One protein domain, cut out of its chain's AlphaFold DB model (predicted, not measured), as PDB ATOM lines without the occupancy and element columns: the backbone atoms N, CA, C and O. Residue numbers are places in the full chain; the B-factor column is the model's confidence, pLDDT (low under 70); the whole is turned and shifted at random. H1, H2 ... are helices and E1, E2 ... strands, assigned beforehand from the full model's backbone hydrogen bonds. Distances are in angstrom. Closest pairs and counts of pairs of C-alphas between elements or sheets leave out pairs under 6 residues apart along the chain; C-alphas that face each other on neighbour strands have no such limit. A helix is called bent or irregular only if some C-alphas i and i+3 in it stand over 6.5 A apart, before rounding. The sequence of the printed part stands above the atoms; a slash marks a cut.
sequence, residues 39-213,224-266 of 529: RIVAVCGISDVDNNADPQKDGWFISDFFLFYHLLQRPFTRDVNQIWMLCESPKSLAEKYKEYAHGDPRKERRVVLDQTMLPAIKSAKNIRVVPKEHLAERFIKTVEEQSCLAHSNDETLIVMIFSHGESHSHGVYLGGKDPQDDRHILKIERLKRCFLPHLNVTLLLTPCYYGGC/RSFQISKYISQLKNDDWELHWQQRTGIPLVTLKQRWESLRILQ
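This is residues 39 to 213 and 224 to 266 of the 529 residues of an uncharacterized protein of Aspergillus tamarii (UniProt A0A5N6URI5). A twisted wall of five parallel strands has the long helix H4 running along one face and H1 along the other, and the hairpin E3 and E4 packs on the far side of H1, which sits between it and the sheet. H2 and H3 lie side by side near the E5 edge, a small hairpin, E7 and E8, is near the beginning of H4, and H8 crosses the last residues of H1. The printed part has 218 residues with eight named helices and nine named strands, in the order E1 H1 E2 H2 E3 E4 H3 E5 H4 E6 E7 E8 H5 E9 H6 H7 H8. The main sheet runs E5 E2 E1 E6 E9, and the two hairpins are antiparallel; the class is mixed, helices and strands. The whole is compact and rounded, with a radius of gyration of the C-alphas of 17.3 A and spans of 46 by 43 by 39 A.

E1, residues 39 to 44, begins with C-alpha 39 at (27.246, -16.440, 271.640) and is 17.0 A long. H1, residues 59 to 72, is 20.1 A long. E2 is residues 82 to 86, H2 residues 90 to 97, E3 residues 99 to 103 and E4 residues 109 to 114. H3, residues 115 to 124, measures 15.5 A, and E5 is residues 127 to 129. H4, residues 132 to 152, begins with C-alpha 132 at (31.440, 0.667, 255.901), is 30.6 A long and has a kink of 25 degrees near residue 139. E6, residues 156 to 162, is 19.8 A long. E7 is residues 171 to 173, E8 residues 185 to 187, H5 residues 188 to 192 and E9 residues 201 to 205. H6 is residues 229 to 232 and H7 residues 239 to 242. H8, residues 252 to 261, is 14.3 A long and ends with C-alpha 261 at (47.015, -26.396, 262.087). H3 and H4 are irregular, with C-alphas 116 and 119 7.1 A apart and C-alphas 133 and 136 7.7 A apart; H7 is irregular only just, with C-alphas 239 and 242 6.6 A apart.

In the main sheet N 41 and O 158 of E1 and E6 are 2.9 A apart, N 83 and O 40 of E2 and E1 2.8 A, N 128 and O 84 of E5 and E2 2.8 A, and N 204 and O 159 of E9 and E6 2.8 A, each within hydrogen-bond range. H1 and H4 are on opposite faces, at heights over the sheet of 9.0 A and 8.7 A, and form three layers with it, helices on both faces of a sheet. Each runs along the strands, at 9 and 11 degrees to E1 on the local plane. E1, H1, E2 is a strand-helix-strand unit, two parallel neighbours with a helix between in the chain; E5, H4, E6 is a split one, with E2 and E1 between its strands in the sheet. Both crossovers are right-handed. The closest C-alphas of H1 and E3 are those of Ser 63 and His 102, 5.5 A apart. In the hairpin E3 and E4, N 102 and O 110 are 2.8 A apart, and residues 109 to 110 of E4 pair antiparallel with residues 264 to 265. H8 touches residues 70 to 72 of H1 alone, at a steep tilt of 58 degrees, opposite ways; the closest C-alphas are those of Leu 71 and Leu 255, 5.5 A. H6 and H8 only just touch, with 3 pairs of C-alphas within 8 A, closest at Ile 232 and Lys 256, 5.3 A. H7 touches no helix. H2 and H3 touch at a shallow tilt of 14 degrees, opposite ways, with the C-alphas of Ala 94 and Gln 115 closest at 5.6 A. H5 only just touches H4, at its residues 140 to 143 alone, with 3 pairs within 8 A; the C-alphas of Ile 140 and Leu 191 are closest, 6.6 A apart. In the hairpin E7 and E8, N 186 and O 172 are 2.8 A apart. Every O i to N i+4 pair is within hydrogen-bond range in H1, H2, H5 and H8, against 4 of 6 in H3 and 15 of 17 in H4; H6 and H7 are too short for such a pair.

The two C-alphas farthest apart, those of Gln 180 and Asp 239, are 50.1 A apart. Residues 214 to 223 are not printed, and C-alphas 213 and 224 are 20.6 A apart across the cut, in the link from E9 to H6. Of the links printed whole, E1 to H1 and E7 to E8 are long. The mean pLDDT of the printed part is 78.0; 51 residues are under 70, among them residues 206 to 213 and 224 to 248.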
ATOM      1  N   ARG A  39      27.360 -17.146 272.917       91.62
ATOM      2  CA  ARG A  39      27.246 -16.440 271.640       91.62
ATOM      3  C   ARG A  39      28.467 -15.562 271.419       91.62
ATOM      4  O   ARG A  39      28.950 -14.950 272.365       91.62
ATOM      5  N   ILE A  40      28.956 -15.484 270.186       93.44
ATOM      6  CA  ILE A  40      30.063 -14.601 269.806       93.44
ATOM      7  C   ILE A  40      29.558 -13.584 268.791       93.44
ATOM      8  O   ILE A  40      29.024 -13.960 267.750       93.44
ATOM      9  N   VAL A  41      29.781 -12.303 269.070       96.06
ATOM     10  CA  VAL A  41      29.606 -11.219 268.102       96.06
ATOM     11  C   VAL A  41      30.930 -10.486 267.970       96.06
ATOM     12  O   VAL A  41      31.394  -9.839 268.906       96.06
ATOM     13  N   ALA A  42      31.559 -10.603 266.808       95.81
ATOM     14  CA  ALA A  42      32.866 -10.032 266.534       95.81
ATOM     15  C   ALA A  42      32.801  -9.028 265.382       95.81
ATOM     16  O   ALA A  42      32.095  -9.260 264.401       95.81
ATOM     17  N   VAL A  43      33.567  -7.940 265.460       96.44
ATOM     18  CA  VAL A  43      33.663  -6.948 264.382       96.44
ATOM     19  C   VAL A  43      35.097  -6.491 264.133       96.44
ATOM     20  O   VAL A  43      35.819  -6.152 265.068       96.44
ATOM     21  N   CYS A  44      35.502  -6.447 262.863       95.38
ATOM     22  CA  CYS A  44      36.704  -5.752 262.410       95.38
ATOM     23  C   CYS A  44      36.317  -4.387 261.836       95.38
ATOM     24  O   CYS A  44      35.594  -4.309 260.844       95.38
ATOM     25  N   GLY A  45      36.784  -3.313 262.470       92.50
ATOM     26  CA  GLY A  45      36.438  -1.940 262.104       92.50
ATOM     27  C   GLY A  45      37.256  -1.352 260.954       92.50
ATOM     28  O   GLY A  45      36.977  -0.226 260.540       92.50
ATOM     29  N   ILE A  46      38.252  -2.083 260.448       91.38
ATOM     30  CA  ILE A  46      39.145  -1.625 259.379       91.38
ATOM     31  C   ILE A  46      38.464  -1.774 258.014       91.38
ATOM     32  O   ILE A  46      37.960  -2.846 257.678       91.38
ATOM     33  N   SER A  47      38.477  -0.700 257.223       92.25
ATOM     34  CA  SER A  47      38.128  -0.701 255.798       92.25
ATOM     35  C   SER A  47      39.377  -0.550 254.937       92.25
ATOM     36  O   SER A  47      40.423  -0.103 255.416       92.25
ATOM     37  N   ASP A  48      39.270  -0.904 253.660       93.31
ATOM     38  CA  ASP A  48      40.397  -0.852 252.728       93.31
ATOM     39  C   ASP A  48      40.515   0.469 251.945       93.31
ATOM     40  O   ASP A  48      41.162   0.558 250.897       93.31
ATOM     41  N   VAL A  49      39.912   1.537 252.471       88.56
ATOM     42  CA  VAL A  49      40.123   2.899 251.959       88.56
ATOM     43  C   VAL A  49      41.617   3.227 252.050       88.56
ATOM     44  O   VAL A  49      42.253   2.945 253.064       88.56
ATOM     45  N   ASP A  50      42.195   3.769 250.977       88.19
ATOM     46  CA  ASP A  50      43.624   4.108 250.872       88.19
ATOM     47  C   ASP A  50      44.591   2.948 251.170       88.19
ATOM     48  O   ASP A  50      45.722   3.136 251.648       88.19
ATOM     49  N   ASN A  51      44.166   1.721 250.858       92.25
ATOM     50  CA  ASN A  51      44.914   0.498 251.137       92.25
ATOM     51  C   ASN A  51      45.166   0.286 252.641       92.25
ATOM     52  O   ASN A  51      46.208  -0.252 253.015       92.25
ATOM     53  N   ASN A  52      44.291   0.775 253.525       89.38
ATOM     54  CA  ASN A  52      44.483   0.641 254.971       89.38
ATOM     55  C   ASN A  52      44.402  -0.813 255.449       89.38
ATOM     56  O   ASN A  52      45.034  -1.144 256.454       89.38
ATOM     57  N   ALA A  53      43.727  -1.699 254.709       92.38
ATOM     58  CA  ALA A  53      43.692  -3.119 255.033       92.38
ATOM     59  C   ALA A  53      45.029  -3.830 254.757       92.38
ATOM     60  O   ALA A  53      45.155  -5.007 255.089       92.38
ATOM     61  N   ASP A  54      46.034  -3.153 254.198       90.25
ATOM     62  CA  ASP A  54      47.360  -3.722 253.953       90.25
ATOM     63  C   ASP A  54      47.979  -4.295 255.247       90.25
ATOM     64  O   ASP A  54      48.010  -3.595 256.269       90.25
ATOM     65  N   PRO A  55      48.507  -5.539 255.239       88.31
ATOM     66  CA  PRO A  55      49.192  -6.142 256.383       88.31
ATOM     67  C   PRO A  55      50.321  -5.295 257.002       88.31
ATOM     68  O   PRO A  55      50.661  -5.502 258.168       88.31
ATOM     69  N   GLN A  56      50.918  -4.364 256.250       82.44
ATOM     70  CA  GLN A  56      51.945  -3.431 256.729       82.44
ATOM     71  C   GLN A  56      51.377  -2.139 257.344       82.44
ATOM     72  O   GLN A  56      52.129  -1.389 257.970       82.44
ATOM     73  N   LYS A  57      50.073  -1.873 257.182       87.44
ATOM     74  CA  LYS A  57      49.352  -0.717 257.735       87.44
ATOM     75  C   LYS A  57      48.419  -1.141 258.873       87.44
ATOM     76  O   LYS A  57      48.914  -1.529 259.925       87.44
ATOM     77  N   ASP A  58      47.098  -1.073 258.681       88.00
ATOM     78  CA  ASP A  58      46.081  -1.463 259.665       88.00
ATOM     79  C   ASP A  58      45.597  -2.916 259.458       88.00
ATOM     80  O   ASP A  58      44.826  -3.445 260.257       88.00
ATOM     81  N   GLY A  59      46.110  -3.636 258.455       88.38
ATOM     82  CA  GLY A  59      45.775  -5.040 258.191       88.38
ATOM     83  C   GLY A  59      46.155  -6.031 259.301       88.38
ATOM     84  O   GLY A  59      45.751  -7.197 259.275       88.38
ATOM     85  N   TRP A  60      46.895  -5.602 260.323       86.56
ATOM     86  CA  TRP A  60      47.143  -6.437 261.499       86.56
ATOM     87  C   TRP A  60      45.872  -6.668 262.338       86.56
ATOM     88  O   TRP A  60      45.752  -7.740 262.920       86.56
ATOM     89  N   PHE A  61      44.879  -5.764 262.325       90.56
ATOM     90  CA  PHE A  61      43.567  -6.037 262.945       90.56
ATOM     91  C   PHE A  61      42.801  -7.132 262.209       90.56
ATOM     92  O   PHE A  61      42.156  -7.962 262.839       90.56
ATOM     93  N   ILE A  62      42.903  -7.161 260.877       93.44
ATOM     94  CA  ILE A  62      42.333  -8.232 260.051       93.44
ATOM     95  C   ILE A  62      43.023  -9.558 260.389       93.44
ATOM     96  O   ILE A  62      42.363 -10.584 260.531       93.44
ATOM     97  N   SER A  63      44.342  -9.529 260.602       93.12
ATOM     98  CA  SER A  63      45.091 -10.712 261.039       93.12
ATOM     99  C   SER A  63      44.620 -11.217 262.410       93.12
ATOM    100  O   SER A  63      44.433 -12.417 262.590       93.12
ATOM    101  N   ASP A  64      44.396 -10.317 263.371       90.38
ATOM    102  CA  ASP A  64      43.878 -10.673 264.697       90.38
ATOM    103  C   ASP A  64      42.439 -11.206 264.612       90.38
ATOM    104  O   ASP A  64      42.133 -12.247 265.195       90.38
ATOM    105  N   PHE A  65      41.574 -10.559 263.827       94.62
ATOM    106  CA  PHE A  65      40.193 -10.984 263.596       94.62
ATOM    107  C   PHE A  65      40.123 -12.417 263.059       94.62
ATOM    108  O   PHE A  65      39.453 -13.266 263.649       94.62
ATOM    109  N   PHE A  66      40.855 -12.718 261.981       95.19
ATOM    110  CA  PHE A  66      40.849 -14.059 261.395       95.19
ATOM    111  C   PHE A  66      41.563 -15.091 262.264       95.19
ATOM    112  O   PHE A  66      41.186 -16.262 262.255       95.19
ATOM    113  N   LEU A  67      42.547 -14.685 263.068       92.88
ATOM    114  CA  LEU A  67      43.114 -15.591 264.053       92.88
ATOM    115  C   LEU A  67      42.050 -16.056 265.047       92.88
ATOM    116  O   LEU A  67      41.859 -17.256 265.226       92.88
ATOM    117  N   PHE A  68      41.353 -15.120 265.692       91.56
ATOM    118  CA  PHE A  68      40.324 -15.478 266.663       91.56
ATOM    119  C   PHE A  68      39.154 -16.218 266.017       91.56
ATOM    120  O   PHE A  68      38.633 -17.143 266.636       91.56
ATOM    121  N   TYR A  69      38.807 -15.885 264.773       93.25
ATOM    122  CA  TYR A  69      37.850 -16.650 263.979       93.25
ATOM    123  C   TYR A  69      38.226 -18.134 263.954       93.25
ATOM    124  O   TYR A  69      37.470 -18.963 264.460       93.25
ATOM    125  N   HIS A  70      39.431 -18.473 263.480       90.69
ATOM    126  CA  HIS A  70      39.895 -19.864 263.393       90.69
ATOM    127  C   HIS A  70      40.038 -20.533 264.759       90.69
ATOM    128  O   HIS A  70      39.686 -21.699 264.923       90.69
ATOM    129  N   LEU A  71      40.537 -19.803 265.760       88.88
ATOM    130  CA  LEU A  71      40.713 -20.342 267.104       88.88
ATOM    131  C   LEU A  71      39.382 -20.687 267.770       88.88
ATOM    132  O   LEU A  71      39.338 -21.660 268.519       88.88
ATOM    133  N   LEU A  72      38.313 -19.931 267.511       88.50
ATOM    134  CA  LEU A  72      37.030 -20.063 268.209       88.50
ATOM    135  C   LEU A  72      35.940 -20.780 267.397       88.50
ATOM    136  O   LEU A  72      34.890 -21.095 267.965       88.50
ATOM    137  N   GLN A  73      36.183 -21.110 266.123       82.44
ATOM    138  CA  GLN A  73      35.261 -21.922 265.315       82.44
ATOM    139  C   GLN A  73      34.899 -23.236 266.015       82.44
ATOM    140  O   GLN A  73      35.746 -23.865 266.642       82.44
ATOM    141  N   ARG A  74      33.653 -23.702 265.926       71.94
ATOM    142  CA  ARG A  74      33.247 -24.964 266.563       71.94
ATOM    143  C   ARG A  74      32.996 -26.035 265.500       71.94
ATOM    144  O   ARG A  74      32.110 -25.847 264.683       71.94
ATOM    145  N   PRO A  75      33.706 -27.177 265.526       55.72
ATOM    146  CA  PRO A  75      33.571 -28.200 264.489       55.72
ATOM    147  C   PRO A  75      32.232 -28.964 264.502       55.72
ATOM    148  O   PRO A  75      31.941 -29.647 263.528       55.72
ATOM    149  N   PHE A  76      31.418 -28.870 265.567       48.72
ATOM    150  CA  PHE A  76      30.250 -29.753 265.763       48.72
ATOM    151  C   PHE A  76      28.950 -29.061 266.213       48.72
ATOM    152  O   PHE A  76      27.989 -29.737 266.569       48.72
ATOM    153  N   THR A  77      28.876 -27.728 266.208       49.53
ATOM    154  CA  THR A  77      27.643 -26.997 266.564       49.53
ATOM    155  C   THR A  77      27.164 -26.181 265.380       49.53
ATOM    156  O   THR A  77      27.994 -25.625 264.669       49.53
ATOM    157  N   ARG A  78      25.844 -26.050 265.190       50.81
ATOM    158  CA  ARG A  78      25.287 -25.092 264.222       50.81
ATOM    159  C   ARG A  78      25.925 -23.719 264.481       50.81
ATOM    160  O   ARG A  78      25.769 -23.182 265.574       50.81
ATOM    161  N   ASP A  79      26.608 -23.154 263.485       60.56
ATOM    162  CA  ASP A  79      27.351 -21.880 263.557       60.56
ATOM    163  C   ASP A  79      26.474 -20.639 263.839       60.56
ATOM    164  O   ASP A  79      26.950 -19.507 263.821       60.56
ATOM    165  N   VAL A  80      25.185 -20.829 264.138       63.19
ATOM    166  CA  VAL A  80      24.183 -19.773 264.354       63.19
ATOM    167  C   VAL A  80      24.465 -18.885 265.567       63.19
ATOM    168  O   VAL A  80      23.911 -17.793 265.659       63.19
ATOM    169  N   ASN A  81      25.330 -19.329 266.482       85.12
ATOM    170  CA  ASN A  81      25.697 -18.582 267.685       85.12
ATOM    171  C   ASN A  81      26.984 -17.760 267.514       85.12
ATOM    172  O   ASN A  81      27.436 -17.146 268.479       85.12
ATOM    173  N   GLN A  82      27.596 -17.736 266.326       91.25
ATOM    174  CA  GLN A  82      28.744 -16.875 266.046       91.25
ATOM    175  C   GLN A  82      28.455 -15.959 264.862       91.25
ATOM    176  O   GLN A  82      28.066 -16.415 263.791       91.25
ATOM    177  N   ILE A  83      28.676 -14.662 265.040       95.44
ATOM    178  CA  ILE A  83      28.510 -13.656 263.996       95.44
ATOM    179  C   ILE A  83      29.786 -12.828 263.924       95.44
ATOM    180  O   ILE A  83      30.185 -12.194 264.897       95.44
ATOM    181  N   TRP A  84      30.407 -12.821 262.752       96.50
ATOM    182  CA  TRP A  84      31.670 -12.143 262.489       96.50
ATOM    183  C   TRP A  84      31.448 -11.084 261.411       96.50
ATOM    184  O   TRP A  84      30.980 -11.401 260.324       96.50
ATOM    185  N   MET A  85      31.745  -9.821 261.697       97.75
ATOM    186  CA  MET A  85      31.410  -8.686 260.835       97.75
ATOM    187  C   MET A  85      32.667  -7.939 260.393       97.75
ATOM    188  O   MET A  85      33.569  -7.712 261.196       97.75
ATOM    189  N   LEU A  86      32.733  -7.534 259.129       96.19
ATOM    190  CA  LEU A  86      33.824  -6.717 258.589       96.19
ATOM    191  C   LEU A  86      33.372  -5.960 257.332       96.19
ATOM    192  O   LEU A  86      32.381  -6.335 256.707       96.19
ATOM    193  N   CYS A  87      34.108  -4.911 256.960       93.88
ATOM    194  CA  CYS A  87      33.804  -4.099 255.775       93.88
ATOM    195  C   CYS A  87      34.095  -4.812 254.457       93.88
ATOM    196  O   CYS A  87      33.358  -4.681 253.486       93.88
ATOM    197  N   GLU A  88      35.197  -5.553 254.430       94.50
ATOM    198  CA  GLU A  88      35.790  -6.050 253.199       94.50
ATOM    199  C   GLU A  88      35.545  -7.544 253.041       94.50
ATOM    200  O   GLU A  88      35.601  -8.311 254.004       94.50
ATOM    201  N   SER A  89      35.300  -7.998 251.815       96.00
ATOM    202  CA  SER A  89      35.122  -9.429 251.598       96.00
ATOM    203  C   SER A  89      36.443 -10.182 251.847       96.00
ATOM    204  O   SER A  89      37.495  -9.739 251.382       96.00
ATOM    205  N   PRO A  90      36.430 -11.359 252.505       97.19
ATOM    206  CA  PRO A  90      37.650 -12.153 252.683       97.19
ATOM    207  C   PRO A  90      38.337 -12.480 251.347       97.19
ATOM    208  O   PRO A  90      39.561 -12.529 251.270       97.19
ATOM    209  N   LYS A  91      37.537 -12.651 250.282       97.12
ATOM    210  CA  LYS A  91      38.007 -12.888 248.914       97.12
ATOM    211  C   LYS A  91      38.798 -11.696 248.368       97.12
ATOM    212  O   LYS A  91      39.931 -11.890 247.948       97.12
ATOM    213  N   SER A  92      38.244 -10.482 248.416       96.75
ATOM    214  CA  SER A  92      38.931  -9.282 247.912       96.75
ATOM    215  C   SER A  92      40.221  -8.996 248.681       96.75
ATOM    216  O   SER A  92      41.231  -8.650 248.075       96.75
ATOM    217  N   LEU A  93      40.216  -9.207 250.001       97.00
ATOM    218  CA  LEU A  93      41.409  -9.071 250.839       97.00
ATOM    219  C   LEU A  93      42.503 -10.081 250.458       97.00
ATOM    220  O   LEU A  93      43.661  -9.696 250.301       97.00
ATOM    221  N   ALA A  94      42.149 -11.358 250.284       96.00
ATOM    222  CA  ALA A  94      43.095 -12.401 249.886       96.00
ATOM    223  C   ALA A  94      43.617 -12.202 248.454       96.00
ATOM    224  O   ALA A  94      44.802 -12.389 248.207       96.00
ATOM    225  N   GLU A  95      42.774 -11.763 247.518       96.31
ATOM    226  CA  GLU A  95      43.187 -11.481 246.138       96.31
ATOM    227  C   GLU A  95      44.150 -10.291 246.065       96.31
ATOM    228  O   GLU A  95      45.169 -10.355 245.378       96.31
ATOM    229  N   LYS A  96      43.859  -9.218 246.809       97.56
ATOM    230  CA  LYS A  96      44.655  -7.988 246.792       97.56
ATOM    231  C   LYS A  96      45.969  -8.119 247.559       97.56
ATOM    232  O   LYS A  96      47.017  -7.725 247.052       97.56
ATOM    233  N   TYR A  97      45.925  -8.671 248.772       96.38
ATOM    234  CA  TYR A  97      47.076  -8.719 249.683       96.38
ATOM    235  C   TYR A  97      47.770 -10.080 249.743       96.38
ATOM    236  O   TYR A  97      48.790 -10.210 250.420       96.38
ATOM    237  N   LYS A  98      47.267 -11.071 248.995       93.88
ATOM    238  CA  LYS A  98      47.731 -12.468 248.914       93.88
ATOM    239  C   LYS A  98      47.505 -13.263 250.194       93.88
ATOM    240  O   LYS A  98      46.881 -14.321 250.164       93.88
ATOM    241  N   GLU A  99      48.011 -12.765 251.315       93.44
ATOM    242  CA  GLU A  99      47.887 -13.422 252.608       93.44
ATOM    243  C   GLU A  99      47.975 -12.440 253.782       93.44
ATOM    244  O   GLU A  99      48.732 -11.469 253.776       93.44
ATOM    245  N   TYR A 100      47.231 -12.752 254.839       95.12
ATOM    246  CA  TYR A 100      47.385 -12.156 256.159       95.12
ATOM    247  C   TYR A 100      48.007 -13.178 257.084       95.12
ATOM    248  O   TYR A 100      47.623 -14.349 257.093       95.12
ATOM    249  N   ALA A 101      48.942 -12.723 257.910       91.12
ATOM    250  CA  ALA A 101      49.626 -13.597 258.838       91.12
ATOM    251  C   ALA A 101      49.827 -12.952 260.197       91.12
ATOM    252  O   ALA A 101      50.326 -11.828 260.307       91.12
ATOM    253  N   HIS A 102      49.528 -13.729 261.228       87.94
ATOM    254  CA  HIS A 102      49.657 -13.351 262.619       87.94
ATOM    255  C   HIS A 102      50.915 -13.972 263.242       87.94
ATOM    256  O   HIS A 102      51.340 -15.064 262.868       87.94
ATOM    257  N   GLY A 103      51.518 -13.288 264.211       77.81
ATOM    258  CA  GLY A 103      52.700 -13.757 264.934       77.81
ATOM    259  C   GLY A 103      53.849 -12.757 264.903       77.81
ATOM    260  O   GLY A 103      53.667 -11.574 264.617       77.81
ATOM    261  N   ASP A 104      55.047 -13.229 265.235       71.25
ATOM    262  CA  ASP A 104      56.245 -12.392 265.299       71.25
ATOM    263  C   ASP A 104      56.990 -12.474 263.958       71.25
ATOM    264  O   ASP A 104      57.484 -13.552 263.626       71.25
ATOM    265  N   PRO A 105      57.138 -11.366 263.204       66.50
ATOM    266  CA  PRO A 105      57.870 -11.353 261.933       66.50
ATOM    267  C   PRO A 105      59.318 -11.822 262.003       66.50
ATOM    268  O   PRO A 105      59.897 -12.154 260.977       66.50
ATOM    269  N   ARG A 106      59.916 -11.849 263.198       58.34
ATOM    270  CA  ARG A 106      61.289 -12.314 263.426       58.34
ATOM    271  C   ARG A 106      61.355 -13.746 263.953       58.34
ATOM    272  O   ARG A 106      62.448 -14.232 264.238       58.34
ATOM    273  N   LYS A 107      60.207 -14.385 264.180       72.69
ATOM    274  CA  LYS A 107      60.098 -15.777 264.624       72.69
ATOM    275  C   LYS A 107      59.072 -16.492 263.745       72.69
ATOM    276  O   LYS A 107      59.193 -16.485 262.531       72.69
ATOM    277  N   GLU A 108      58.077 -17.109 264.369       78.56
ATOM    278  CA  GLU A 108      56.987 -17.802 263.713       78.56
ATOM    279  C   GLU A 108      55.838 -16.830 263.430       78.56
ATOM    280  O   GLU A 108      55.302 -16.182 264.344       78.56
ATOM    281  N   ARG A 109      55.456 -16.773 262.152       83.69
ATOM    282  CA  ARG A 109      54.178 -16.236 261.693       83.69
ATOM    283  C   ARG A 109      53.361 -17.365 261.097       83.69
ATOM    284  O   ARG A 109      53.911 -18.257 260.453       83.69
ATOM    285  N   ARG A 110      52.051 -17.302 261.288       90.44
ATOM    286  CA  ARG A 110      51.103 -18.223 260.675       90.44
ATOM    287  C   ARG A 110      50.097 -17.467 259.849       90.44
ATOM    288  O   ARG A 110      49.646 -16.397 260.255       90.44
ATOM    289  N   VAL A 111      49.773 -18.030 258.698       94.44
ATOM    290  CA  VAL A 111      48.757 -17.484 257.810       94.44
ATOM    291  C   VAL A 111      47.394 -17.692 258.444       94.44
ATOM    292  O   VAL A 111      47.092 -18.773 258.939       94.44
ATOM    293  N   VAL A 112      46.610 -16.623 258.471       94.62
ATOM    294  CA  VAL A 112      45.265 -16.568 259.062       94.62
ATOM    295  C   VAL A 112      44.208 -16.218 258.019       94.62
ATOM    296  O   VAL A 112      43.031 -16.471 258.238       94.62
ATOM    297  N   LEU A 113      44.605 -15.684 256.865       96.81
ATOM    298  CA  LEU A 113      43.737 -15.549 255.700       96.81
ATOM    299  C   LEU A 113      44.586 -15.679 254.439       96.81
ATOM    300  O   LEU A 113      45.550 -14.939 254.276       96.81
ATOM    301  N   ASP A 114      44.207 -16.586 253.550       96.00
ATOM    302  CA  ASP A 114      44.677 -16.657 252.168       96.00
ATOM    303  C   ASP A 114      43.583 -17.279 251.283       96.00
ATOM    304  O   ASP A 114      42.501 -17.645 251.760       96.00
ATOM    305  N   GLN A 115      43.866 -17.418 249.987       95.56
ATOM    306  CA  GLN A 115      42.919 -17.971 249.018       95.56
ATOM    307  C   GLN A 115      42.458 -19.399 249.363       95.56
ATOM    308  O   GLN A 115      41.321 -19.771 249.070       95.56
ATOM    309  N   THR A 116      43.317 -20.201 250.000       95.06
ATOM    310  CA  THR A 116      43.037 -21.612 250.317       95.06
ATOM    311  C   THR A 116      42.013 -21.761 251.443       95.06
ATOM    312  O   THR A 116      41.310 -22.767 251.508       95.06
ATOM    313  N   MET A 117      41.868 -20.736 252.287       94.38
ATOM    314  CA  MET A 117      40.934 -20.720 253.417       94.38
ATOM    315  C   MET A 117      39.516 -20.269 253.029       94.38
ATOM    316  O   MET A 117      38.565 -20.502 253.780       94.38
ATOM    317  N   LEU A 118      39.343 -19.641 251.860       94.50
ATOM    318  CA  LEU A 118      38.060 -19.071 251.428       94.50
ATOM    319  C   LEU A 118      36.911 -20.090 251.324       94.50
ATOM    320  O   LEU A 118      35.800 -19.736 251.730       94.50
ATOM    321  N   PRO A 119      37.106 -21.332 250.825       93.06
ATOM    322  CA  PRO A 119      36.026 -22.318 250.773       93.06
ATOM    323  C   PRO A 119      35.471 -22.653 252.162       93.06
ATOM    324  O   PRO A 119      34.253 -22.655 252.347       93.06
ATOM    325  N   ALA A 120      36.352 -22.855 253.148       89.12
ATOM    326  CA  ALA A 120      35.965 -23.144 254.528       89.12
ATOM    327  C   ALA A 120      35.216 -21.958 255.154       89.12
ATOM    328  O   ALA A 120      34.106 -22.127 255.663       89.12
ATOM    329  N   ILE A 121      35.753 -20.741 255.007       91.19
ATOM    330  CA  ILE A 121      35.115 -19.502 255.479       91.19
ATOM    331  C   ILE A 121      33.714 -19.328 254.869       91.19
ATOM    332  O   ILE A 121      32.754 -19.004 255.569       91.19
ATOM    333  N   LYS A 122      33.569 -19.577 253.561       89.94
ATOM    334  CA  LYS A 122      32.281 -19.479 252.862       89.94
ATOM    335  C   LYS A 122      31.287 -20.542 253.339       89.94
ATOM    336  O   LYS A 122      30.096 -20.253 253.435       89.94
ATOM    337  N   SER A 123      31.760 -21.753 253.636       88.31
ATOM    338  CA  SER A 123      30.914 -22.861 254.091       88.31
ATOM    339  C   SER A 123      30.320 -22.636 255.486       88.31
ATOM    340  O   SER A 123      29.163 -22.993 255.700       88.31
ATOM    341  N   ALA A 124      31.055 -21.963 256.379       86.25
ATOM    342  CA  ALA A 124      30.626 -21.676 257.750       86.25
ATOM    343  C   ALA A 124      29.475 -20.651 257.837       86.25
ATOM    344  O   ALA A 124      28.777 -20.585 258.843       86.25
ATOM    345  N   LYS A 125      29.260 -19.836 256.788       88.94
ATOM    346  CA  LYS A 125      28.139 -18.873 256.661       88.94
ATOM    347  C   LYS A 125      27.928 -17.944 257.875       88.94
ATOM    348  O   LYS A 125      26.830 -17.438 258.090       88.94
ATOM    349  N   ASN A 126      28.984 -17.681 258.637       91.56
ATOM    350  CA  ASN A 126      28.959 -16.887 259.867       91.56
ATOM    351  C   ASN A 126      29.700 -15.544 259.748       91.56
ATOM    352  O   ASN A 126      29.713 -14.761 260.699       91.56
ATOM    353  N   ILE A 127      30.279 -15.251 258.576       94.38
ATOM    354  CA  ILE A 127      30.853 -13.945 258.241       94.38
ATOM    355  C   ILE A 127      29.828 -13.085 257.493       94.38
ATOM    356  O   ILE A 127      29.277 -13.500 256.473       94.38
ATOM    357  N   ARG A 128      29.618 -11.858 257.972       95.69
ATOM    358  CA  ARG A 128      28.797 -10.815 257.353       95.69
ATOM    359  C   ARG A 128      29.702  -9.692 256.853       95.69
ATOM    360  O   ARG A 128      30.314  -8.981 257.648       95.69
ATOM    361  N   VAL A 129      29.755  -9.523 255.535       96.69
ATOM    362  CA  VAL A 129      30.390  -8.358 254.909       96.69
ATOM    363  C   VAL A 129      29.368  -7.226 254.912       96.69
ATOM    364  O   VAL A 129      28.273  -7.392 254.373       96.69
ATOM    365  N   VAL A 130      29.687  -6.114 255.567       96.06
ATOM    366  CA  VAL A 130      28.762  -4.990 255.756       96.06
ATOM    367  C   VAL A 130      29.389  -3.726 255.176       96.06
ATOM    368  O   VAL A 130      30.532  -3.442 255.520       96.06
ATOM    369  N   PRO A 131      28.668  -2.941 254.353       93.31
ATOM    370  CA  PRO A 131      29.174  -1.657 253.877       93.31
ATOM    371  C   PRO A 131      29.646  -0.783 255.037       93.31
ATOM    372  O   PRO A 131      29.011  -0.744 256.099       93.31
ATOM    373  N   LYS A 132      30.766  -0.088 254.840       90.25
ATOM    374  CA  LYS A 132      31.440   0.667 255.901       90.25
ATOM    375  C   LYS A 132      30.519   1.678 256.588       90.25
ATOM    376  O   LYS A 132      30.605   1.841 257.801       90.25
ATOM    377  N   GLU A 133      29.609   2.293 255.834       88.88
ATOM    378  CA  GLU A 133      28.640   3.310 256.272       88.88
ATOM    379  C   GLU A 133      27.623   2.753 257.274       88.88
ATOM    380  O   GLU A 133      27.021   3.493 258.049       88.88
ATOM    381  N   HIS A 134      27.428   1.433 257.269       91.69
ATOM    382  CA  HIS A 134      26.429   0.747 258.079       91.69
ATOM    383  C   HIS A 134      27.040  -0.191 259.121       91.69
ATOM    384  O   HIS A 134      26.294  -0.764 259.917       91.69
ATOM    385  N   LEU A 135      28.368  -0.371 259.147       93.62
ATOM    386  CA  LEU A 135      29.012  -1.370 260.002       93.62
ATOM    387  C   LEU A 135      28.715  -1.133 261.488       93.62
ATOM    388  O   LEU A 135      28.307  -2.068 262.177       93.62
ATOM    389  N   ALA A 136      28.870   0.102 261.975       91.00
ATOM    390  CA  ALA A 136      28.651   0.430 263.383       91.00
ATOM    391  C   ALA A 136      27.197   0.199 263.822       91.00
ATOM    392  O   ALA A 136      26.938  -0.424 264.852       91.00
ATOM    393  N   GLU A 137      26.234   0.669 263.023       91.56
ATOM    394  CA  GLU A 137      24.808   0.516 263.316       91.56
ATOM    395  C   GLU A 137      24.380  -0.955 263.268       91.56
ATOM    396  O   GLU A 137      23.704  -1.439 264.179       91.56
ATOM    397  N   ARG A 138      24.804  -1.687 262.231       94.94
ATOM    398  CA  ARG A 138      24.505  -3.115 262.082       94.94
ATOM    399  C   ARG A 138      25.132  -3.936 263.200       94.94
ATOM    400  O   ARG A 138      24.500  -4.884 263.659       94.94
ATOM    401  N   PHE A 139      26.339  -3.583 263.640       95.50
ATOM    402  CA  PHE A 139      26.992  -4.240 264.767       95.50
ATOM    403  C   PHE A 139      26.206  -4.033 266.062       95.50
ATOM    404  O   PHE A 139      25.879  -5.016 266.716       95.50
ATOM    405  N   ILE A 140      25.815  -2.795 266.386       93.56
ATOM    406  CA  ILE A 140      24.990  -2.497 267.569       93.56
ATOM    407  C   ILE A 140      23.677  -3.284 267.557       93.56
ATOM    408  O   ILE A 140      23.386  -3.973 268.529       93.56
ATOM    409  N   LYS A 141      22.928  -3.246 266.447       95.62
ATOM    410  CA  LYS A 141      21.674  -4.004 266.313       95.62
ATOM    411  C   LYS A 141      21.898  -5.506 266.485       95.62
ATOM    412  O   LYS A 141      21.133  -6.175 267.165       95.62
ATOM    413  N   THR A 142      22.993  -6.030 265.933       96.56
ATOM    414  CA  THR A 142      23.353  -7.443 266.104       96.56
ATOM    415  C   THR A 142      23.675  -7.765 267.566       96.56
ATOM    416  O   THR A 142      23.243  -8.800 268.059       96.56
ATOM    417  N   VAL A 143      24.410  -6.905 268.278       94.62
ATOM    418  CA  VAL A 143      24.709  -7.106 269.705       94.62
ATOM    419  C   VAL A 143      23.431  -7.065 270.542       94.62
ATOM    420  O   VAL A 143      23.268  -7.915 271.408       94.62
ATOM    421  N   GLU A 144      22.523  -6.131 270.271       95.12
ATOM    422  CA  GLU A 144      21.218  -6.032 270.934       95.12
ATOM    423  C   GLU A 144      20.376  -7.301 270.720       95.12
ATOM    424  O   GLU A 144      19.951  -7.935 271.683       95.12
ATOM    425  N   GLU A 145      20.233  -7.754 269.471       95.69
ATOM    426  CA  GLU A 145      19.539  -9.005 269.145       95.69
ATOM    427  C   GLU A 145      20.179 -10.217 269.842       95.69
ATOM    428  O   GLU A 145      19.485 -11.043 270.441       95.69
ATOM    429  N   GLN A 146      21.511 -10.342 269.791       94.75
ATOM    430  CA  GLN A 146      22.214 -11.463 270.418       94.75
ATOM    431  C   GLN A 146      22.217 -11.382 271.946       94.75
ATOM    432  O   GLN A 146      22.275 -12.426 272.585       94.75
ATOM    433  N   SER A 147      22.117 -10.190 272.531       92.00
ATOM    434  CA  SER A 147      21.938  -9.972 273.968       92.00
ATOM    435  C   SER A 147      20.571 -10.477 274.430       92.00
ATOM    436  O   SER A 147      20.502 -11.275 275.365       92.00
ATOM    437  N   CYS A 148      19.499 -10.138 273.705       93.00
ATOM    438  CA  CYS A 148      18.156 -10.666 273.959       93.00
ATOM    439  C   CYS A 148      18.107 -12.196 273.869       93.00
ATOM    440  O   CYS A 148      17.540 -12.862 274.741       93.00
ATOM    441  N   LEU A 149      18.732 -12.769 272.838       93.69
ATOM    442  CA  LEU A 149      18.803 -14.220 272.670       93.69
ATOM    443  C   LEU A 149      19.679 -14.886 273.734       93.69
ATOM    444  O   LEU A 149      19.301 -15.944 274.229       93.69
ATOM    445  N   ALA A 150      20.822 -14.297 274.092       89.88
ATOM    446  CA  ALA A 150      21.691 -14.832 275.135       89.88
ATOM    447  C   ALA A 150      20.972 -14.853 276.487       89.88
ATOM    448  O   ALA A 150      21.000 -15.864 277.175       89.88
ATOM    449  N   HIS A 151      20.256 -13.780 276.825       89.31
ATOM    450  CA  HIS A 151      19.476 -13.697 278.056       89.31
ATOM    451  C   HIS A 151      18.340 -14.727 278.084       89.31
ATOM    452  O   HIS A 151      18.231 -15.499 279.030       89.31
ATOM    453  N   SER A 152      17.540 -14.797 277.013       92.38
ATOM    454  CA  SER A 152      16.400 -15.725 276.928       92.38
ATOM    455  C   SER A 152      16.826 -17.193 276.985       92.38
ATOM    456  O   SER A 152      16.073 -18.041 277.454       92.38
ATOM    457  N   ASN A 153      18.029 -17.495 276.490       90.12
ATOM    458  CA  ASN A 153      18.567 -18.848 276.448       90.12
ATOM    459  C   ASN A 153      19.581 -19.132 277.559       90.12
ATOM    460  O   ASN A 153      20.197 -20.191 277.491       90.12
ATOM    461  N   ASP A 154      19.778 -18.244 278.541       86.12
ATOM    462  CA  ASP A 154      20.775 -18.414 279.611       86.12
ATOM    463  C   ASP A 154      22.176 -18.781 279.055       86.12
ATOM    464  O   ASP A 154      22.802 -19.785 279.402       86.12
ATOM    465  N   GLU A 155      22.636 -17.995 278.080       87.75
ATOM    466  CA  GLU A 155      23.934 -18.128 277.419       87.75
ATOM    467  C   GLU A 155      24.833 -16.927 277.750       87.75
ATOM    468  O   GLU A 155      24.373 -15.810 277.978       87.75
ATOM    469  N   THR A 156      26.151 -17.135 277.718       85.31
ATOM    470  CA  THR A 156      27.126 -16.037 277.841       85.31
ATOM    471  C   THR A 156      27.284 -15.308 276.508       85.31
ATOM    472  O   THR A 156      27.504 -15.945 275.476       85.31
ATOM    473  N   LEU A 157      27.241 -13.975 276.512       87.19
ATOM    474  CA  LEU A 157      27.528 -13.167 275.328       87.19
ATOM    475  C   LEU A 157      28.998 -12.735 275.313       87.19
ATOM    476  O   LEU A 157      29.487 -12.098 276.241       87.19
ATOM    477  N   ILE A 158      29.705 -13.037 274.231       90.25
ATOM    478  CA  ILE A 158      31.097 -12.644 274.020       90.25
ATOM    479  C   ILE A 158      31.141 -11.653 272.865       90.25
ATOM    480  O   ILE A 158      30.778 -11.977 271.735       90.25
ATOM    481  N   VAL A 159      31.602 -10.440 273.145       89.69
ATOM    482  CA  VAL A 159      31.717  -9.362 272.165       89.69
ATOM    483  C   VAL A 159      33.190  -9.103 271.885       89.69
ATOM    484  O   VAL A 159      33.968  -8.902 272.813       89.69
ATOM    485  N   MET A 160      33.586  -9.101 270.614       92.25
ATOM    486  CA  MET A 160      34.975  -8.886 270.204       92.25
ATOM    487  C   MET A 160      35.077  -7.729 269.214       92.25
ATOM    488  O   MET A 160      34.384  -7.716 268.199       92.25
ATOM    489  N   ILE A 161      35.950  -6.760 269.474       89.75
ATOM    490  CA  ILE A 161      36.109  -5.585 268.611       89.75
ATOM    491  C   ILE A 161      37.584  -5.409 268.239       89.75
ATOM    492  O   ILE A 161      38.445  -5.229 269.102       89.75
ATOM    493  N   PHE A 162      37.850  -5.439 266.932       91.56
ATOM    494  CA  PHE A 162      39.169  -5.295 266.319       91.56
ATOM    495  C   PHE A 162      39.226  -3.976 265.551       91.56
ATOM    496  O   PHE A 162      38.836  -3.914 264.383       91.56
ATOM    497  N   SER A 163      39.653  -2.899 266.207       87.12
ATOM    498  CA  SER A 163      39.791  -1.594 265.555       87.12
ATOM    499  C   SER A 163      40.607  -0.588 266.371       87.12
ATOM    500  O   SER A 163      41.005  -0.841 267.511       87.12
ATOM    501  N   HIS A 164      40.827   0.584 265.778       82.62
ATOM    502  CA  HIS A 164      41.383   1.757 266.443       82.62
ATOM    503  C   HIS A 164      40.363   2.420 267.366       82.62
ATOM    504  O   HIS A 164      39.186   2.539 267.024       82.62
ATOM    505  N   GLY A 165      40.838   2.916 268.506       74.00
ATOM    506  CA  GLY A 165      40.067   3.834 269.339       74.00
ATOM    507  C   GLY A 165      40.017   5.241 268.746       74.00
ATOM    508  O   GLY A 165      40.879   5.626 267.949       74.00
ATOM    509  N   GLU A 166      39.026   6.012 269.172       69.56
ATOM    510  CA  GLU A 166      38.918   7.441 268.915       69.56
ATOM    511  C   GLU A 166      39.312   8.227 270.174       69.56
ATOM    512  O   GLU A 166      38.846   7.957 271.283       69.56
ATOM    513  N   SER A 167      40.236   9.172 269.998       58.69
ATOM    514  CA  SER A 167      40.966   9.814 271.091       58.69
ATOM    515  C   SER A 167      40.143  10.806 271.923       58.69
ATOM    516  O   SER A 167      40.548  11.086 273.049       58.69
ATOM    517  N   HIS A 168      39.036  11.353 271.407       61.38
ATOM    518  CA  HIS A 168      38.282  12.438 272.058       61.38
ATOM    519  C   HIS A 168      36.980  11.978 272.726       61.38
ATOM    520  O   HIS A 168      36.620  12.472 273.787       61.38
ATOM    521  N   SER A 169      36.276  11.029 272.122       59.75
ATOM    522  CA  SER A 169      34.954  10.525 272.515       59.75
ATOM    523  C   SER A 169      35.014   9.190 273.250       59.75
ATOM    524  O   SER A 169      33.974   8.658 273.644       59.75
ATOM    525  N   HIS A 170      36.217   8.627 273.408       62.69
ATOM    526  CA  HIS A 170      36.438   7.307 274.004       62.69
ATOM    527  C   HIS A 170      35.696   6.181 273.253       62.69
ATOM    528  O   HIS A 170      35.362   5.144 273.831       62.69
ATOM    529  N   GLY A 171      35.405   6.405 271.967       71.81
ATOM    530  CA  GLY A 171      34.742   5.461 271.077       71.81
ATOM    531  C   GLY A 171      35.715   4.580 270.294       71.81
ATOM    532  O   GLY A 171      36.934   4.662 270.445       71.81
ATOM    533  N   VAL A 172      35.169   3.722 269.437       83.19
ATOM    534  CA  VAL A 172      35.922   2.823 268.554       83.19
ATOM    535  C   VAL A 172      35.477   3.037 267.113       83.19
ATOM    536  O   VAL A 172      34.280   3.043 266.838       83.19
ATOM    537  N   TYR A 173      36.421   3.187 266.186       86.88
ATOM    538  CA  TYR A 173      36.101   3.363 264.769       86.88
ATOM    539  C   TYR A 173      35.605   2.056 264.145       86.88
ATOM    540  O   TYR A 173      36.269   1.032 264.260       86.88
ATOM    541  N   LEU A 174      34.484   2.072 263.435       89.19
ATOM    542  CA  LEU A 174      33.946   0.951 262.671       89.19
ATOM    543  C   LEU A 174      33.558   1.447 261.272       89.19
ATOM    544  O   LEU A 174      32.623   2.231 261.123       89.19
ATOM    545  N   GLY A 175      34.268   0.978 260.243       82.44
ATOM    546  CA  GLY A 175      34.055   1.414 258.855       82.44
ATOM    547  C   GLY A 175      35.227   2.195 258.251       82.44
ATOM    548  O   GLY A 175      35.201   2.549 257.074       82.44
ATOM    549  N   GLY A 176      36.289   2.429 259.018       71.19
ATOM    550  CA  GLY A 176      37.405   3.290 258.631       71.19
ATOM    551  C   GLY A 176      37.563   4.487 259.564       71.19
ATOM    552  O   GLY A 176      36.779   4.686 260.490       71.19
ATOM    553  N   LYS A 177      38.625   5.260 259.336       66.12
ATOM    554  CA  LYS A 177      38.952   6.460 260.113       66.12
ATOM    555  C   LYS A 177      38.393   7.685 259.401       66.12
ATOM    556  O   LYS A 177      39.112   8.309 258.628       66.12
ATOM    557  N   ASP A 178      37.138   8.019 259.672       69.00
ATOM    558  CA  ASP A 178      36.634   9.367 259.417       69.00
ATOM    559  C   ASP A 178      36.352  10.048 260.765       69.00
ATOM    560  O   ASP A 178      35.354   9.732 261.411       69.00
ATOM    561  N   PRO A 179      37.246  10.934 261.238       60.03
ATOM    562  CA  PRO A 179      37.071  11.633 262.509       60.03
ATOM    563  C   PRO A 179      35.890  12.610 262.517       60.03
ATOM    564  O   PRO A 179      35.549  13.110 263.583       60.03
ATOM    565  N   GLN A 180      35.332  12.943 261.347       63.19
ATOM    566  CA  GLN A 180      34.259  13.928 261.198       63.19
ATOM    567  C   GLN A 180      32.870  13.286 261.093       63.19
ATOM    568  O   GLN A 180      31.868  13.995 261.155       63.19
ATOM    569  N   ASP A 181      32.790  11.960 260.952       73.00
ATOM    570  CA  ASP A 181      31.522  11.243 260.829       73.00
ATOM    571  C   ASP A 181      31.279  10.331 262.040       73.00
ATOM    572  O   ASP A 181      31.724   9.181 262.108       73.00
ATOM    573  N   ASP A 182      30.498  10.853 262.990       74.88
ATOM    574  CA  ASP A 182      30.072  10.166 264.215       74.88
ATOM    575  C   ASP A 182      29.387   8.809 263.939       74.88
ATOM    576  O   ASP A 182      29.337   7.954 264.829       74.88
ATOM    577  N   ARG A 183      28.887   8.556 262.716       78.62
ATOM    578  CA  ARG A 183      28.283   7.263 262.339       78.62
ATOM    579  C   ARG A 183      29.291   6.119 262.338       78.62
ATOM    580  O   ARG A 183      28.894   4.973 262.547       78.62
ATOM    581  N   HIS A 184      30.576   6.416 262.160       81.38
ATOM    582  CA  HIS A 184      31.655   5.434 262.222       81.38
ATOM    583  C   HIS A 184      32.198   5.226 263.637       81.38
ATOM    584  O   HIS A 184      33.079   4.393 263.823       81.38
ATOM    585  N   ILE A 185      31.689   5.935 264.649       83.56
ATOM    586  CA  ILE A 185      32.203   5.858 266.018       83.56
ATOM    587  C   ILE A 185      31.231   5.071 266.904       83.56
ATOM    588  O   ILE A 185      30.137   5.514 267.260       83.56
ATOM    589  N   LEU A 186      31.664   3.889 267.336       84.00
ATOM    590  CA  LEU A 186      30.998   3.116 268.374       84.00
ATOM    591  C   LEU A 186      31.368   3.666 269.756       84.00
ATOM    592  O   LEU A 186      32.455   3.401 270.268       84.00
ATOM    593  N   LYS A 187      30.447   4.392 270.390       82.19
ATOM    594  CA  LYS A 187      30.580   4.820 271.792       82.19
ATOM    595  C   LYS A 187      30.281   3.638 272.723       82.19
ATOM    596  O   LYS A 187      29.242   2.993 272.574       82.19
ATOM    597  N   ILE A 188      31.149   3.373 273.703       73.19
ATOM    598  CA  ILE A 188      30.987   2.249 274.652       73.19
ATOM    599  C   ILE A 188      29.657   2.331 275.415       73.19
ATOM    600  O   ILE A 188      29.010   1.311 275.623       73.19
ATOM    601  N   GLU A 189      29.185   3.536 275.739       71.06
ATOM    602  CA  GLU A 189      27.867   3.752 276.354       71.06
ATOM    603  C   GLU A 189      26.709   3.217 275.501       71.06
ATOM    604  O   GLU A 189      25.752   2.646 276.018       71.06
ATOM    605  N   ARG A 190      26.800   3.349 274.172       78.69
ATOM    606  CA  ARG A 190      25.792   2.801 273.257       78.69
ATOM    607  C   ARG A 190      25.814   1.275 273.272       78.69
ATOM    608  O   ARG A 190      24.755   0.669 273.206       78.69
ATOM    609  N   LEU A 191      26.998   0.676 273.394       80.81
ATOM    610  CA  LEU A 191      27.160  -0.771 273.507       80.81
ATOM    611  C   LEU A 191      26.611  -1.301 274.841       80.81
ATOM    612  O   LEU A 191      25.905  -2.302 274.847       80.81
ATOM    613  N   LYS A 192      26.873  -0.608 275.958       77.56
ATOM    614  CA  LYS A 192      26.356  -0.978 277.287       77.56
ATOM    615  C   LYS A 192      24.830  -1.034 277.328       77.56
ATOM    616  O   LYS A 192      24.276  -1.939 277.938       77.56
ATOM    617  N   ARG A 193      24.156  -0.110 276.636       81.69
ATOM    618  CA  ARG A 193      22.684  -0.076 276.538       81.69
ATOM    619  C   ARG A 193      22.086  -1.287 275.819       81.69
ATOM    620  O   ARG A 193      20.901  -1.540 275.981       81.69
ATOM    621  N   CYS A 194      22.880  -2.024 275.043       81.75
ATOM    622  CA  CYS A 194      22.429  -3.251 274.394       81.75
ATOM    623  C   CYS A 194      22.403  -4.451 275.351       81.75
ATOM    624  O   CYS A 194      21.822  -5.481 275.013       81.75
ATOM    625  N   PHE A 195      23.059  -4.370 276.514       84.25
ATOM    626  CA  PHE A 195      23.154  -5.486 277.449       84.25
ATOM    627  C   PHE A 195      21.965  -5.497 278.404       84.25
ATOM    628  O   PHE A 195      21.700  -4.515 279.098       84.25
ATOM    629  N   LEU A 196      21.255  -6.624 278.446       75.25
ATOM    630  CA  LEU A 196      20.169  -6.815 279.400       75.25
ATOM    631  C   LEU A 196      20.719  -6.979 280.828       75.25
ATOM    632  O   LEU A 196      21.820  -7.517 281.002       75.25
ATOM    633  N   PRO A 197      19.966  -6.560 281.863       74.25
ATOM    634  CA  PRO A 197      20.342  -6.802 283.250       74.25
ATOM    635  C   PRO A 197      20.614  -8.289 283.511       74.25
ATOM    636  O   PRO A 197      19.908  -9.158 283.001       74.25
ATOM    637  N   HIS A 198      21.636  -8.577 284.320       73.50
ATOM    638  CA  HIS A 198      22.052  -9.937 284.702       73.50
ATOM    639  C   HIS A 198      22.572 -10.831 283.562       73.50
ATOM    640  O   HIS A 198      22.833 -12.010 283.791       73.50
ATOM    641  N   LEU A 199      22.768 -10.299 282.351       77.50
ATOM    642  CA  LEU A 199      23.436 -11.038 281.285       77.50
ATOM    643  C   LEU A 199      24.943 -11.150 281.563       77.50
ATOM    644  O   LEU A 199      25.621 -10.149 281.789       77.50
ATOM    645  N   ASN A 200      25.487 -12.364 281.461       78.00
ATOM    646  CA  ASN A 200      26.930 -12.585 281.512       78.00
ATOM    647  C   ASN A 200      27.568 -12.145 280.190       78.00
ATOM    648  O   ASN A 200      27.381 -12.795 279.157       78.00
ATOM    649  N   VAL A 201      28.330 -11.050 280.226       79.94
ATOM    650  CA  VAL A 201      28.992 -10.480 279.046       79.94
ATOM    651  C   VAL A 201      30.508 -10.487 279.217       79.94
ATOM    652  O   VAL A 201      31.037 -10.024 280.221       79.94
ATOM    653  N   THR A 202      31.224 -10.964 278.198       82.25
ATOM    654  CA  THR A 202      32.679 -10.798 278.069       82.25
ATOM    655  C   THR A 202      32.982  -9.882 276.893       82.25
ATOM    656  O   THR A 202      32.658 -10.209 275.755       82.25
ATOM    657  N   LEU A 203      33.634  -8.748 277.150       80.62
ATOM    658  CA  LEU A 203      34.068  -7.814 276.112       80.62
ATOM    659  C   LEU A 203      35.579  -7.939 275.879       80.62
ATOM    660  O   LEU A 203      36.375  -7.710 276.789       80.62
ATOM    661  N   LEU A 204      35.975  -8.261 274.648       82.19
ATOM    662  CA  LEU A 204      37.363  -8.277 274.200       82.19
ATOM    663  C   LEU A 204      37.606  -7.153 273.193       82.19
ATOM    664  O   LEU A 204      36.952  -7.071 272.155       82.19
ATOM    665  N   LEU A 205      38.594  -6.311 273.480       74.81
ATOM    666  CA  LEU A 205      39.008  -5.208 272.620       74.81
ATOM    667  C   LEU A 205      40.475  -5.393 272.233       74.81
ATOM    668  O   LEU A 205      41.316  -5.704 273.081       74.81
ATOM    669  N   THR A 206      40.817  -5.160 270.967       68.69
ATOM    670  CA  THR A 206      42.226  -5.033 270.570       68.69
ATOM    671  C   THR A 206      42.870  -3.805 271.228       68.69
ATOM    672  O   THR A 206      42.204  -2.781 271.386       68.69
ATOM    673  N   PRO A 207      44.169  -3.854 271.584       51.16
ATOM    674  CA  PRO A 207      44.823  -2.935 272.529       51.16
ATOM    675  C   PRO A 207      45.048  -1.485 272.048       51.16
ATOM    676  O   PRO A 207      45.928  -0.797 272.562       51.16
ATOM    677  N   CYS A 208      44.262  -0.980 271.099       47.06
ATOM    678  CA  CYS A 208      44.338   0.411 270.655       47.06
ATOM    679  C   CYS A 208      43.577   1.397 271.548       47.06
ATOM    680  O   CYS A 208      43.694   2.598 271.316       47.06
ATOM    681  N   TYR A 209      42.869   0.931 272.585       44.16
ATOM    682  CA  TYR A 209      42.276   1.816 273.584       44.16
ATOM    683  C   TYR A 209      42.042   1.139 274.950       44.16
ATOM    684  O   TYR A 209      41.105   0.372 275.135       44.16
ATOM    685  N   TYR A 210      42.902   1.477 275.911       30.64
ATOM    686  CA  TYR A 210      42.606   1.536 277.347       30.64
ATOM    687  C   TYR A 210      43.290   2.814 277.850       30.64
ATOM    688  O   TYR A 210      44.460   2.783 278.229       30.64
ATOM    689  N   GLY A 211      42.615   3.960 277.757       28.28
ATOM    690  CA  GLY A 211      43.146   5.212 278.296       28.28
ATOM    691  C   GLY A 211      42.436   6.448 277.764       28.28
ATOM    692  O   GLY A 211      42.812   6.973 276.721       28.28
ATOM    693  N   GLY A 212      41.440   6.934 278.502       25.23
ATOM    694  CA  GLY A 212      40.960   8.300 278.332       25.23
ATOM    695  C   GLY A 212      41.951   9.277 278.964       25.23
ATOM    696  O   GLY A 212      42.122   9.235 280.175       25.23
ATOM    697  N   CYS A 213      42.642  10.075 278.138       22.78
ATOM    698  CA  CYS A 213      42.965  11.510 278.306       22.78
ATOM    699  C   CYS A 213      43.916  11.997 277.171       22.78
ATOM    700  O   CYS A 213      44.636  11.175 276.600       22.78
ATOM    701  N   ARG A 224      52.602  -3.315 267.797       25.64
ATOM    702  CA  ARG A 224      52.256  -4.236 268.894       25.64
ATOM    703  C   ARG A 224      51.135  -5.146 268.402       25.64
ATOM    704  O   ARG A 224      49.978  -4.915 268.723       25.64
ATOM    705  N   SER A 225      51.490  -6.154 267.609       28.34
ATOM    706  CA  SER A 225      50.592  -7.282 267.372       28.34
ATOM    707  C   SER A 225      50.325  -7.996 268.700       28.34
ATOM    708  O   SER A 225      51.237  -8.150 269.524       28.34
ATOM    709  N   PHE A 226      49.083  -8.436 268.921       33.97
ATOM    710  CA  PHE A 226      48.797  -9.483 269.901       33.97
ATOM    711  C   PHE A 226      49.768 -10.637 269.583       33.97
ATOM    712  O   PHE A 226      49.827 -11.087 268.449       33.97
ATOM    713  N   GLN A 227      50.646 -11.055 270.500       30.39
ATOM    714  CA  GLN A 227      51.615 -12.128 270.214       30.39
ATOM    715  C   GLN A 227      51.099 -13.456 270.769       30.39
ATOM    716  O   GLN A 227      51.584 -13.928 271.799       30.39
ATOM    717  N   ILE A 228      50.148 -14.086 270.073       33.72
ATOM    718  CA  ILE A 228      49.665 -15.436 270.422       33.72
ATOM    719  C   ILE A 228      50.756 -16.506 270.196       33.72
ATOM    720  O   ILE A 228      50.824 -17.486 270.942       33.72
ATOM    721  N   SER A 229      51.713 -16.282 269.278       27.58
ATOM    722  CA  SER A 229      52.767 -17.269 268.959       27.58
ATOM    723  C   SER A 229      53.710 -17.603 270.125       27.58
ATOM    724  O   SER A 229      54.301 -18.680 270.151       27.58
ATOM    725  N   LYS A 230      53.835 -16.726 271.132       31.27
ATOM    726  CA  LYS A 230      54.647 -17.012 272.328       31.27
ATOM    727  C   LYS A 230      53.998 -18.071 273.231       31.27
ATOM    728  O   LYS A 230      54.723 -18.787 273.917       31.27
ATOM    729  N   TYR A 231      52.673 -18.197 273.209       39.88
ATOM    730  CA  TYR A 231      51.923 -18.961 274.209       39.88
ATOM    731  C   TYR A 231      51.579 -20.379 273.772       39.88
ATOM    732  O   TYR A 231      51.574 -21.289 274.593       39.88
ATOM    733  N   ILE A 232      51.398 -20.624 272.478       32.97
ATOM    734  CA  ILE A 232      50.917 -21.934 272.020       32.97
ATOM    735  C   ILE A 232      51.970 -23.046 272.177       32.97
ATOM    736  O   ILE A 232      51.647 -24.206 272.443       32.97
ATOM    737  N   SER A 233      53.249 -22.666 272.226       30.88
ATOM    738  CA  SER A 233      54.341 -23.569 272.611       30.88
ATOM    739  C   SER A 233      54.279 -24.073 274.070       30.88
ATOM    740  O   SER A 233      54.879 -25.103 274.363       30.88
ATOM    741  N   GLN A 234      53.532 -23.409 274.967       33.75
ATOM    742  CA  GLN A 234      53.471 -23.706 276.411       33.75
ATOM    743  C   GLN A 234      52.202 -24.476 276.848       33.75
ATOM    744  O   GLN A 234      52.149 -24.972 277.967       33.75
ATOM    745  N   LEU A 235      51.201 -24.634 275.971       35.72
ATOM    746  CA  LEU A 235      49.887 -25.231 276.281       35.72
ATOM    747  C   LEU A 235      49.890 -26.771 276.204       35.72
ATOM    748  O   LEU A 235      49.247 -27.332 275.318       35.72
ATOM    749  N   LYS A 236      50.680 -27.476 277.031       34.78
ATOM    750  CA  LYS A 236      50.740 -28.953 276.952       34.78
ATOM    751  C   LYS A 236      49.846 -29.723 277.928       34.78
ATOM    752  O   LYS A 236      49.468 -30.817 277.546       34.78
ATOM    753  N   ASN A 237      49.428 -29.156 279.057       37.94
ATOM    754  CA  ASN A 237      48.486 -29.808 279.973       37.94
ATOM    755  C   ASN A 237      47.456 -28.786 280.473       37.94
ATOM    756  O   ASN A 237      47.826 -27.647 280.762       37.94
ATOM    757  N   ASP A 238      46.201 -29.203 280.637       38.69
ATOM    758  CA  ASP A 238      45.141 -28.435 281.309       38.69
ATOM    759  C   ASP A 238      45.376 -28.310 282.842       38.69
ATOM    760  O   ASP A 238      44.495 -27.899 283.587       38.69
ATOM    761  N   ASP A 239      46.606 -28.544 283.330       33.72
ATOM    762  CA  ASP A 239      47.044 -28.381 284.734       33.72
ATOM    763  C   ASP A 239      46.888 -26.936 285.275       33.72
ATOM    764  O   ASP A 239      47.160 -26.656 286.443       33.72
ATOM    765  N   TRP A 240      46.447 -25.995 284.434       35.75
ATOM    766  CA  TRP A 240      46.122 -24.612 284.796       35.75
ATOM    767  C   TRP A 240      44.737 -24.462 285.461       35.75
ATOM    768  O   TRP A 240      44.460 -23.421 286.059       35.75
ATOM    769  N   GLU A 241      43.885 -25.494 285.398       37.53
ATOM    770  CA  GLU A 241      42.521 -25.521 285.960       37.53
ATOM    771  C   GLU A 241      42.466 -25.453 287.501       37.53
ATOM    772  O   GLU A 241      41.423 -25.138 288.071       37.53
ATOM    773  N   LEU A 242      43.587 -25.678 288.197       34.91
ATOM    774  CA  LEU A 242      43.647 -25.721 289.667       34.91
ATOM    775  C   LEU A 242      43.592 -24.349 290.367       34.91
ATOM    776  O   LEU A 242      43.387 -24.300 291.581       34.91
ATOM    777  N   HIS A 243      43.797 -23.232 289.657       35.06
ATOM    778  CA  HIS A 243      43.996 -21.918 290.302       35.06
ATOM    779  C   HIS A 243      43.041 -20.803 289.870       35.06
ATOM    780  O   HIS A 243      42.911 -19.814 290.587       35.06
ATOM    781  N   TRP A 244      42.353 -20.955 288.743       36.72
ATOM    782  CA  TRP A 244      41.407 -19.969 288.227       36.72
ATOM    783  C   TRP A 244      40.287 -20.754 287.568       36.72
ATOM    784  O   TRP A 244      40.533 -21.273 286.490       36.72
ATOM    785  N   GLN A 245      39.161 -20.905 288.279       44.69
ATOM    786  CA  GLN A 245      37.916 -21.605 287.909       44.69
ATOM    787  C   GLN A 245      37.973 -22.465 286.634       44.69
ATOM    788  O   GLN A 245      38.196 -21.947 285.542       44.69
ATOM    789  N   GLN A 246      37.681 -23.761 286.780       45.88
ATOM    790  CA  GLN A 246      37.620 -24.739 285.691       45.88
ATOM    791  C   GLN A 246      37.036 -24.126 284.409       45.88
ATOM    792  O   GLN A 246      35.905 -23.632 284.422       45.88
ATOM    793  N   ARG A 247      37.817 -24.120 283.314       59.09
ATOM    794  CA  ARG A 247      37.334 -23.592 282.032       59.09
ATOM    795  C   ARG A 247      36.104 -24.396 281.647       59.09
ATOM    796  O   ARG A 247      36.153 -25.614 281.529       59.09
ATOM    797  N   THR A 248      34.998 -23.699 281.448       63.97
ATOM    798  CA  THR A 248      33.719 -24.331 281.090       63.97
ATOM    799  C   THR A 248      33.572 -24.483 279.576       63.97
ATOM    800  O   THR A 248      32.594 -25.045 279.080       63.97
ATOM    801  N   GLY A 249      34.525 -23.913 278.833       70.38
ATOM    802  CA  GLY A 249      34.485 -23.722 277.398       70.38
ATOM    803  C   GLY A 249      35.490 -24.540 276.593       70.38
ATOM    804  O   GLY A 249      35.761 -25.704 276.862       70.38
ATOM    805  N   ILE A 250      36.028 -23.920 275.539       71.25
ATOM    806  CA  ILE A 250      36.981 -24.554 274.617       71.25
ATOM    807  C   ILE A 250      38.308 -24.842 275.346       71.25
ATOM    808  O   ILE A 250      38.977 -23.878 275.737       71.25
ATOM    809  N   PRO A 251      38.760 -26.109 275.453       73.06
ATOM    810  CA  PRO A 251      40.026 -26.452 276.106       73.06
ATOM    811  C   PRO A 251      41.231 -25.738 275.483       73.06
ATOM    812  O   PRO A 251      41.256 -25.460 274.278       73.06
ATOM    813  N   LEU A 252      42.259 -25.435 276.285       70.69
ATOM    814  CA  LEU A 252      43.439 -24.712 275.787       70.69
ATOM    815  C   LEU A 252      44.200 -25.533 274.741       70.69
ATOM    816  O   LEU A 252      44.693 -24.978 273.756       70.69
ATOM    817  N   VAL A 253      44.244 -26.855 274.920       70.44
ATOM    818  CA  VAL A 253      44.832 -27.783 273.948       70.44
ATOM    819  C   VAL A 253      44.152 -27.689 272.580       70.44
ATOM    820  O   VAL A 253      44.828 -27.710 271.554       70.44
ATOM    821  N   THR A 254      42.836 -27.475 272.541       75.69
ATOM    822  CA  THR A 254      42.081 -27.314 271.293       75.69
ATOM    823  C   THR A 254      42.457 -26.013 270.585       75.69
ATOM    824  O   THR A 254      42.673 -26.003 269.373       75.69
ATOM    825  N   LEU A 255      42.600 -24.911 271.332       80.25
ATOM    826  CA  LEU A 255      43.072 -23.637 270.772       80.25
ATOM    827  C   LEU A 255      44.499 -23.768 270.225       80.25
ATOM    828  O   LEU A 255      44.803 -23.264 269.142       80.25
ATOM    829  N   LYS A 256      45.363 -24.499 270.939       79.38
ATOM    830  CA  LYS A 256      46.711 -24.831 270.475       79.38
ATOM    831  C   LYS A 256      46.691 -25.610 269.168       79.38
ATOM    832  O   LYS A 256      47.353 -25.195 268.226       79.38
ATOM    833  N   GLN A 257      45.938 -26.705 269.105       79.31
ATOM    834  CA  GLN A 257      45.850 -27.537 267.907       79.31
ATOM    835  C   GLN A 257      45.379 -26.720 266.701       79.31
ATOM    836  O   GLN A 257      45.955 -26.828 265.622       79.31
ATOM    837  N   ARG A 258      44.389 -25.837 266.886       86.31
ATOM    838  CA  ARG A 258      43.885 -24.958 265.818       86.31
ATOM    839  C   ARG A 258      44.947 -23.995 265.312       86.31
ATOM    840  O   ARG A 258      45.145 -23.890 264.107       86.31
ATOM    841  N   TRP A 259      45.689 -23.350 266.205       86.69
ATOM    842  CA  TRP A 259      46.851 -22.557 265.801       86.69
ATOM    843  C   TRP A 259      47.911 -23.386 265.086       86.69
ATOM    844  O   TRP A 259      48.422 -22.966 264.053       86.69
ATOM    845  N   GLU A 260      48.248 -24.557 265.627       86.56
ATOM    846  CA  GLU A 260      49.268 -25.432 265.058       86.56
ATOM    847  C   GLU A 260      48.860 -25.979 263.685       86.56
ATOM    848  O   GLU A 260      49.740 -26.265 262.872       86.56
ATOM    849  N   SER A 261      47.555 -26.032 263.398       86.44
ATOM    850  CA  SER A 261      47.015 -26.396 262.087       86.44
ATOM    851  C   SER A 261      47.169 -25.295 261.028       86.44
ATOM    852  O   SER A 261      47.171 -25.590 259.834       86.44
ATOM    853  N   LEU A 262      47.343 -24.028 261.435       89.81
ATOM    854  CA  LEU A 262      47.546 -22.922 260.498       89.81
ATOM    855  C   LEU A 262      48.916 -23.021 259.816       89.81
ATOM    856  O   LEU A 262      49.932 -23.296 260.460       89.81
ATOM    857  N   ARG A 263      48.966 -22.719 258.515       92.94
ATOM    858  CA  ARG A 263      50.194 -22.757 257.706       92.94
ATOM    859  C   ARG A 263      51.253 -21.795 258.255       92.94
ATOM    860  O   ARG A 263      50.993 -20.606 258.430       92.94
ATOM    861  N   ILE A 264      52.467 -22.297 258.489       87.25
ATOM    862  CA  ILE A 264      53.616 -21.489 258.926       87.25
ATOM    863  C   ILE A 264      54.179 -20.708 257.732       87.25
ATOM    864  O   ILE A 264      54.403 -21.277 256.664       87.25
ATOM    865  N   LEU A 265      54.460 -19.420 257.930       81.81
ATOM    866  CA  LEU A 265      55.321 -18.649 257.039       81.81
ATOM    867  C   LEU A 265      56.774 -18.816 257.464       81.81
ATOM    868  O   LEU A 265      57.137 -18.518 258.604       81.81
ATOM    869  N   GLN A 266      57.597 -19.289 256.529       67.81
ATOM    870  CA  GLN A 266      59.045 -19.367 256.697       67.81
ATOM    871  C   GLN A 266      59.592 -17.961 257.022       67.81
ATOM    872  O   GLN A 266      59.255 -17.004 256.316       67.81
TER     873      GLN A 266